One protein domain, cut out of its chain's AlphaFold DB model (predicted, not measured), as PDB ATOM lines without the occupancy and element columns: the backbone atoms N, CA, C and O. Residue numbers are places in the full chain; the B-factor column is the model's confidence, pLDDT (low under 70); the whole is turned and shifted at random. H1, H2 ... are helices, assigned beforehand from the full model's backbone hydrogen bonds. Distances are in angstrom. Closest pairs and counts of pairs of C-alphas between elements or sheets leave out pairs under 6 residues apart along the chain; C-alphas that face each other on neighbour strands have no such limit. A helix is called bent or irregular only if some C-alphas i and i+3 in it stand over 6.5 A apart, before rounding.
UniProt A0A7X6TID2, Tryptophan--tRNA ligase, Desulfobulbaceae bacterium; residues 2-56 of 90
ATOM      1  N   TYR A   2      -7.689  53.897  10.583       92.69
ATOM      2  CA  TYR A   2      -7.467  54.548   9.280       92.69
ATOM      3  C   TYR A   2      -6.009  54.507   8.781       92.69
ATOM      4  O   TYR A   2      -5.744  54.069   7.667       92.69
ATOM      5  N   ALA A   3      -5.045  54.884   9.632       95.69
ATOM      6  CA  ALA A   3      -3.624  54.867   9.275       95.69
ATOM      7  C   ALA A   3      -3.097  53.467   8.908       95.69
ATOM      8  O   ALA A   3      -2.265  53.351   8.018       95.69
ATOM      9  N   LEU A   4      -3.599  52.411   9.559       96.38
ATOM     10  CA  LEU A   4      -3.221  51.032   9.240       96.38
ATOM     11  C   LEU A   4      -3.871  50.574   7.934       96.38
ATOM     12  O   LEU A   4      -3.187  50.001   7.097       96.38
ATOM     13  N   LEU A   5      -5.156  50.879   7.722       95.75
ATOM     14  CA  LEU A   5      -5.840  50.596   6.455       95.75
ATOM     15  C   LEU A   5      -5.102  51.221   5.269       95.75
ATOM     16  O   LEU A   5      -4.904  50.542   4.272       95.75
ATOM     17  N   LYS A   6      -4.595  52.451   5.408       95.69
ATOM     18  CA  LYS A   6      -3.817  53.131   4.359       95.69
ATOM     19  C   LYS A   6      -2.588  52.343   3.883       95.69
ATOM     20  O   LYS A   6      -2.170  52.525   2.747       95.69
ATOM     21  N   LEU A   7      -2.001  51.495   4.730       97.00
ATOM     22  CA  LEU A   7      -0.818  50.704   4.375       97.00
ATOM     23  C   LEU A   7      -1.150  49.473   3.523       97.00
ATOM     24  O   LEU A   7      -0.277  48.986   2.811       97.00
ATOM     25  N   PHE A   8      -2.379  48.956   3.613       96.25
ATOM     26  CA  PHE A   8      -2.746  47.654   3.037       96.25
ATOM     27  C   PHE A   8      -3.931  47.710   2.068       96.25
ATOM     28  O   PHE A   8      -4.081  46.816   1.240       96.25
ATOM     29  N   ALA A   9      -4.793  48.717   2.182       95.69
ATOM     30  CA  ALA A   9      -5.971  48.869   1.345       95.69
ATOM     31  C   ALA A   9      -5.627  49.591   0.031       95.69
ATOM     32  O   ALA A   9      -4.802  50.509   0.031       95.69
ATOM     33  N   PRO A  10      -6.284  49.230  -1.082       95.31
ATOM     34  CA  PRO A  10      -6.124  49.938  -2.343       95.31
ATOM     35  C   PRO A  10      -6.735  51.352  -2.277       95.31
ATOM     36  O   PRO A  10      -7.536  51.679  -1.393       95.31
ATOM     37  N   ALA A  11      -6.303  52.232  -3.183       94.19
ATOM     38  CA  ALA A  11      -6.582  53.670  -3.111       94.19
ATOM     39  C   ALA A  11      -8.079  54.019  -3.240       94.19
ATOM     40  O   ALA A  11      -8.572  54.935  -2.581       94.19
ATOM     41  N   ASP A  12      -8.806  53.272  -4.062       94.62
ATOM     42  CA  ASP A  12     -10.260  53.320  -4.218       94.62
ATOM     43  C   ASP A  12     -10.989  52.979  -2.909       94.62
ATOM     44  O   ASP A  12     -11.854  53.736  -2.464       94.62
ATOM     45  N   LYS A  13     -10.570  51.907  -2.227       92.44
ATOM     46  CA  LYS A  13     -11.101  51.541  -0.908       92.44
ATOM     47  C   LYS A  13     -10.805  52.623   0.125       92.44
ATOM     48  O   LYS A  13     -11.683  52.977   0.906       92.44
ATOM     49  N   MET A  14      -9.602  53.197   0.115       94.88
ATOM     50  CA  MET A  14      -9.247  54.276   1.044       94.88
ATOM     51  C   MET A  14     -10.069  55.548   0.839       94.88
ATOM     52  O   MET A  14     -10.387  56.206   1.826       94.88
ATOM     53  N   ARG A  15     -10.466  55.875  -0.398       94.62
ATOM     54  CA  ARG A  15     -11.416  56.966  -0.661       94.62
ATOM     55  C   ARG A  15     -12.773  56.693  -0.018       94.62
ATOM     56  O   ARG A  15     -13.270  57.542   0.708       94.62
ATOM     57  N   ALA A  16     -13.335  55.501  -0.221       92.25
ATOM     58  CA  ALA A  16     -14.611  55.129   0.393       92.25
ATOM     59  C   ALA A  16     -14.539  55.162   1.930       92.25
ATOM     60  O   ALA A  16     -15.434  55.680   2.592       92.25
ATOM     61  N   VAL A  17     -13.436  54.671   2.505       93.25
ATOM     62  CA  VAL A  17     -13.192  54.757   3.949       93.25
ATOM     63  C   VAL A  17     -13.096  56.216   4.398       93.25
ATOM     64  O   VAL A  17     -13.668  56.555   5.425       93.25
ATOM     65  N   HIS A  18     -12.420  57.093   3.655       93.94
ATOM     66  CA  HIS A  18     -12.328  58.512   4.005       93.94
ATOM     67  C   HIS A  18     -13.707  59.177   4.102       93.94
ATOM     68  O   HIS A  18     -13.990  59.816   5.113       93.94
ATOM     69  N   GLU A  19     -14.586  58.942   3.125       93.94
ATOM     70  CA  GLU A  19     -15.954  59.475   3.134       93.94
ATOM     71  C   GLU A  19     -16.751  59.016   4.365       93.94
ATOM     72  O   GLU A  19     -17.433  59.826   4.988       93.94
ATOM     73  N   LEU A  20     -16.621  57.750   4.778       92.44
ATOM     74  CA  LEU A  20     -17.281  57.228   5.987       92.44
ATOM     75  C   LEU A  20     -16.769  57.877   7.284       92.44
ATOM     76  O   LEU A  20     -17.486  57.943   8.282       92.44
ATOM     77  N   TYR A  21     -15.506  58.309   7.303       90.44
ATOM     78  CA  TYR A  21     -14.923  58.995   8.455       90.44
ATOM     79  C   TYR A  21     -15.325  60.470   8.507       90.44
ATOM     80  O   TYR A  21     -15.579  60.975   9.597       90.44
ATOM     81  N   VAL A  22     -15.376  61.149   7.357       93.62
ATOM     82  CA  VAL A  22     -15.714  62.579   7.266       93.62
ATOM     83  C   VAL A  22     -17.214  62.808   7.432       93.62
ATOM     84  O   VAL A  22     -17.616  63.665   8.213       93.62
ATOM     85  N   ASN A  23     -18.042  62.016   6.748       94.12
ATOM     86  CA  ASN A  23     -19.496  62.197   6.731       94.12
ATOM     87  C   ASN A  23     -20.218  61.397   7.830       94.12
ATOM     88  O   ASN A  23     -21.442  61.453   7.942       94.12
ATOM     89  N   GLY A  24     -19.475  60.646   8.648       86.31
ATOM     90  CA  GLY A  24     -20.035  59.706   9.614       86.31
ATOM     91  C   GLY A  24     -20.494  58.389   8.972       86.31
ATOM     92  O   GLY A  24     -20.483  58.211   7.757       86.31
ATOM     93  N   GLY A  25     -20.867  57.418   9.812       86.12
ATOM     94  CA  GLY A  25     -21.232  56.067   9.359       86.12
ATOM     95  C   GLY A  25     -20.060  55.080   9.276       86.12
ATOM     96  O   GLY A  25     -20.231  53.964   8.788       86.12
ATOM     97  N   ALA A  26     -18.878  55.441   9.788       79.94
ATOM     98  CA  ALA A  26     -17.751  54.521   9.920       79.94
ATOM     99  C   ALA A  26     -18.106  53.312  10.810       79.94
ATOM    100  O   ALA A  26     -18.040  53.363  12.041       79.94
ATOM    101  N   ALA A  27     -18.444  52.189  10.176       84.75
ATOM    102  CA  ALA A  27     -18.677  50.904  10.826       84.75
ATOM    103  C   ALA A  27     -17.343  50.291  11.286       84.75
ATOM    104  O   ALA A  27     -16.771  49.413  10.640       84.75
ATOM    105  N   TYR A  28     -16.819  50.764  12.421       90.75
ATOM    106  CA  TYR A  28     -15.499  50.376  12.933       90.75
ATOM    107  C   TYR A  28     -15.299  48.861  13.083       90.75
ATOM    108  O   TYR A  28     -14.175  48.391  12.925       90.75
ATOM    109  N   GLY A  29     -16.358  48.099  13.382       93.69
ATOM    110  CA  GLY A  29     -16.300  46.634  13.427       93.69
ATOM    111  C   GLY A  29     -15.954  46.032  12.064       93.69
ATOM    112  O   GLY A  29     -14.978  45.295  11.948       93.69
ATOM    113  N   TYR A  30     -16.681  46.442  11.024       92.44
ATOM    114  CA  TYR A  30     -16.432  46.019   9.647       92.44
ATOM    115  C   TYR A  30     -15.038  46.444   9.167       92.44
ATOM    116  O   TYR A  30     -14.270  45.637   8.661       92.44
ATOM    117  N   LEU A  31     -14.642  47.691   9.432       94.38
ATOM    118  CA  LEU A  31     -13.321  48.197   9.046       94.38
ATOM    119  C   LEU A  31     -12.158  47.449   9.718       94.38
ATOM    120  O   LEU A  31     -11.076  47.337   9.140       94.38
ATOM    121  N   LYS A  32     -12.351  46.953  10.946       96.00
ATOM    122  CA  LYS A  32     -11.365  46.098  11.622       96.00
ATOM    123  C   LYS A  32     -11.289  44.713  10.980       96.00
ATOM    124  O   LYS A  32     -10.178  44.221  10.800       96.00
ATOM    125  N   GLN A  33     -12.431  44.123  10.629       97.25
ATOM    126  CA  GLN A  33     -12.498  42.842   9.919       97.25
ATOM    127  C   GLN A  33     -11.785  42.938   8.562       97.25
ATOM    128  O   GLN A  33     -10.885  42.155   8.270       97.25
ATOM    129  N   ASP A  34     -12.088  43.984   7.796       95.06
ATOM    130  CA  ASP A  34     -11.442  44.278   6.520       95.06
ATOM    131  C   ASP A  34      -9.923  44.424   6.659       95.06
ATOM    132  O   ASP A  34      -9.157  43.870   5.870       95.06
ATOM    133  N   LEU A  35      -9.460  45.171   7.668       97.19
ATOM    134  CA  LEU A  35      -8.031  45.315   7.934       97.19
ATOM    135  C   LEU A  35      -7.383  43.965   8.275       97.19
ATOM    136  O   LEU A  35      -6.270  43.691   7.825       97.19
ATOM    137  N   PHE A  36      -8.061  43.135   9.068       98.12
ATOM    138  CA  PHE A  36      -7.578  41.806   9.431       98.12
ATOM    139  C   PHE A  36      -7.373  40.929   8.192       98.12
ATOM    140  O   PHE A  36      -6.327  40.289   8.067       98.12
ATOM    141  N   GLU A  37      -8.318  40.930   7.257       98.06
ATOM    142  CA  GLU A  37      -8.203  40.176   6.006       98.06
ATOM    143  C   GLU A  37      -7.080  40.716   5.115       98.06
ATOM    144  O   GLU A  37      -6.251  39.944   4.631       98.06
ATOM    145  N   LEU A  38      -6.983  42.041   4.968       97.75
ATOM    146  CA  LEU A  38      -5.933  42.685   4.176       97.75
ATOM    147  C   LEU A  38      -4.529  42.342   4.689       97.75
ATOM    148  O   LEU A  38      -3.677  41.908   3.914       97.75
ATOM    149  N   ILE A  39      -4.294  42.477   5.998       98.06
ATOM    150  CA  ILE A  39      -3.015  42.101   6.619       98.06
ATOM    151  C   ILE A  39      -2.763  40.603   6.437       98.06
ATOM    152  O   ILE A  39      -1.624  40.183   6.192       98.06
ATOM    153  N   ASN A  40      -3.814  39.781   6.551       98.00
ATOM    154  CA  ASN A  40      -3.648  38.347   6.426       98.00
ATOM    155  C   ASN A  40      -3.189  37.925   5.038       98.00
ATOM    156  O   ASN A  40      -2.194  37.206   4.918       98.00
ATOM    157  N   ASN A  41      -3.870  38.436   4.021       97.94
ATOM    158  CA  ASN A  41      -3.576  38.158   2.628       97.94
ATOM    159  C   ASN A  41      -2.212  38.729   2.229       97.94
ATOM    160  O   ASN A  41      -1.403  38.015   1.638       97.94
ATOM    161  N   HIS A  42      -1.901  39.964   2.637       97.75
ATOM    162  CA  HIS A  42      -0.624  40.610   2.326       97.75
ATOM    163  C   HIS A  42       0.584  39.792   2.816       97.75
ATOM    164  O   HIS A  42       1.542  39.577   2.075       97.75
ATOM    165  N   PHE A  43       0.535  39.273   4.048       98.25
ATOM    166  CA  PHE A  43       1.640  38.497   4.623       98.25
ATOM    167  C   PHE A  43       1.526  36.978   4.434       98.25
ATOM    168  O   PHE A  43       2.357  36.247   4.982       98.25
ATOM    169  N   ALA A  44       0.532  36.476   3.697       98.44
ATOM    170  CA  ALA A  44       0.316  35.039   3.518       98.44
ATOM    171  C   ALA A  44       1.548  34.349   2.906       98.44
ATOM    172  O   ALA A  44       2.078  33.397   3.487       98.44
ATOM    173  N   ALA A  45       2.062  34.886   1.795       98.38
ATOM    174  CA  ALA A  45       3.239  34.352   1.113       98.38
ATOM    175  C   ALA A  45       4.503  34.426   1.987       98.38
ATOM    176  O   ALA A  45       5.227  33.441   2.122       98.38
ATOM    177  N   ALA A  46       4.743  35.559   2.656       98.44
ATOM    178  CA  ALA A  46       5.891  35.719   3.553       98.44
ATOM    179  C   ALA A  46       5.850  34.729   4.732       98.44
ATOM    180  O   ALA A  46       6.869  34.137   5.089       98.44
ATOM    181  N   ARG A  47       4.666  34.491   5.316       98.44
ATOM    182  CA  ARG A  47       4.482  33.490   6.377       98.44
ATOM    183  C   ARG A  47       4.697  32.068   5.878       98.44
ATOM    184  O   ARG A  47       5.327  31.290   6.590       98.44
ATOM    185  N   ALA A  48       4.215  31.732   4.682       98.38
ATOM    186  CA  ALA A  48       4.502  30.444   4.054       98.38
ATOM    187  C   ALA A  48       6.010  30.258   3.858       98.38
ATOM    188  O   ALA A  48       6.568  29.274   4.341       98.38
ATOM    189  N   LYS A  49       6.692  31.265   3.300       98.00
ATOM    190  CA  LYS A  49       8.136  31.199   3.079       98.00
ATOM    191  C   LYS A  49       8.933  31.064   4.372       98.00
ATOM    192  O   LYS A  49       9.875  30.281   4.440       98.00
ATOM    193  N   LYS A  50       8.537  31.788   5.422       98.06
ATOM    194  CA  LYS A  50       9.131  31.637   6.755       98.06
ATOM    195  C   LYS A  50       8.997  30.199   7.258       98.06
ATOM    196  O   LYS A  50       9.975  29.656   7.761       98.06
ATOM    197  N   ARG A  51       7.818  29.580   7.127       98.12
ATOM    198  CA  ARG A  51       7.613  28.180   7.537       98.12
ATOM    199  C   ARG A  51       8.504  27.223   6.749       98.12
ATOM    200  O   ARG A  51       9.144  26.387   7.370       98.12
ATOM    201  N   GLU A  52       8.601  27.383   5.430       97.62
ATOM    202  CA  GLU A  52       9.504  26.577   4.588       97.62
ATOM    203  C   GLU A  52      10.966  26.687   5.040       97.62
ATOM    204  O   GLU A  52      11.648  25.676   5.187       97.62
ATOM    205  N   LEU A  53      11.449  27.909   5.288       97.81
ATOM    206  CA  LEU A  53      12.831  28.147   5.714       97.81
ATOM    207  C   LEU A  53      13.119  27.561   7.098       97.81
ATOM    208  O   LEU A  53      14.200  27.026   7.320       97.81
ATOM    209  N   LEU A  54      12.166  27.649   8.028       97.38
ATOM    210  CA  LEU A  54      12.318  27.073   9.366       97.38
ATOM    211  C   LEU A  54      12.214  25.544   9.366       97.38
ATOM    212  O   LEU A  54      12.831  24.905  10.211       97.38
ATOM    213  N   ALA A  55      11.475  24.962   8.420       98.12
ATOM    214  CA  ALA A  55      11.394  23.516   8.243       98.12
ATOM    215  C   ALA A  55      12.679  22.911   7.644       98.12
ATOM    216  O   ALA A  55      12.894  21.709   7.768       98.12
ATOM    217  N   ASN A  56      13.539  23.724   7.018       97.38
ATOM    218  CA  ASN A  56      14.816  23.292   6.450       97.38
ATOM    219  C   ASN A  56      15.987  24.146   6.988       97.38
ATOM    220  O   ASN A  56      16.472  25.058   6.304       97.38
TER     221      ASN A  56
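Overview. This is residues 2 to 56 of the 90 residues of the protein "Tryptophan--tRNA ligase" of Desulfobulbaceae bacterium (UniProt A0A7X6TID2). A small head of three helices, H1, H2 and H3, with a fourth helix, H4, sticking out from it as a straight arm. In the head the short H1 packs on both H2 and H3, which do not reach each other except by the link between them; residues 43 to 56, with H4, stand free and make much of the length. The printed part has 55 residues with four named helices, in the order H1, H2, H3, H4, and no named strand; the class is all helix. It is only just loose, close to extended, with a radius of gyration of the C-alphas of 14.8 A and spans of 52 by 20 by 13 A.

Arrangement. H1, residues 2 to 8, and H2, residues 11 to 22, form a helical hairpin, running opposite ways at a shallow tilt of 8 degrees. They only just touch, with 3 pairs of C-alphas within 8 A, and H2 does so with residues 14 to 17 alone; the closest C-alphas are those of Lys 6 and Met 14, 6.5 A apart. H1 also touches H3, residues 28 to 42, with the C-alphas of Leu 5 and Leu 35 closest at 5.9 A; the two run the same way at a shallow tilt of 24 degrees. H2 and H3 are only just apart, their closest C-alphas at 8.3 A. H3 and H4, residues 44 to 55, meet only through their link. H4 is apart from H1 and from H2. In H2, H3 and H4 every O i to N i+4 pair is within hydrogen-bond range; in H1 it is 1 of 3, beside 3 of 4 O i to N i+3 pairs.

Along the chain. H1 begins at C-alpha 2, at (-7.467, 54.548, 9.280), and is 10.4 A from first to last C-alpha. H2 is 16.4 A long from Ala 11 to Val 22. H3, the longest helix with 15 residues, measures 20.7 A from C-alpha 28, at (-15.499, 50.376, 12.933), to C-alpha 42. H4 is 16.7 A long from Ala 44 and ends at C-alpha 55, at (11.394, 23.516, 8.243). No helix is bent or irregular.

Size, cuts and confidence. The C-alphas of Asn 23 and Asn 56 are the two farthest apart, 51.9 A. Without the stretch that stands free, the body has 41 residues, spans 29 by 20 by 14 A and has a radius of gyration of 9.7 A. The links H1 to H2, H2 to H3 and H3 to H4 are tight, with 2, 5 and 1 residues. The printed part has no cut. Its mean pLDDT is 95.0, and no printed residue is under 70.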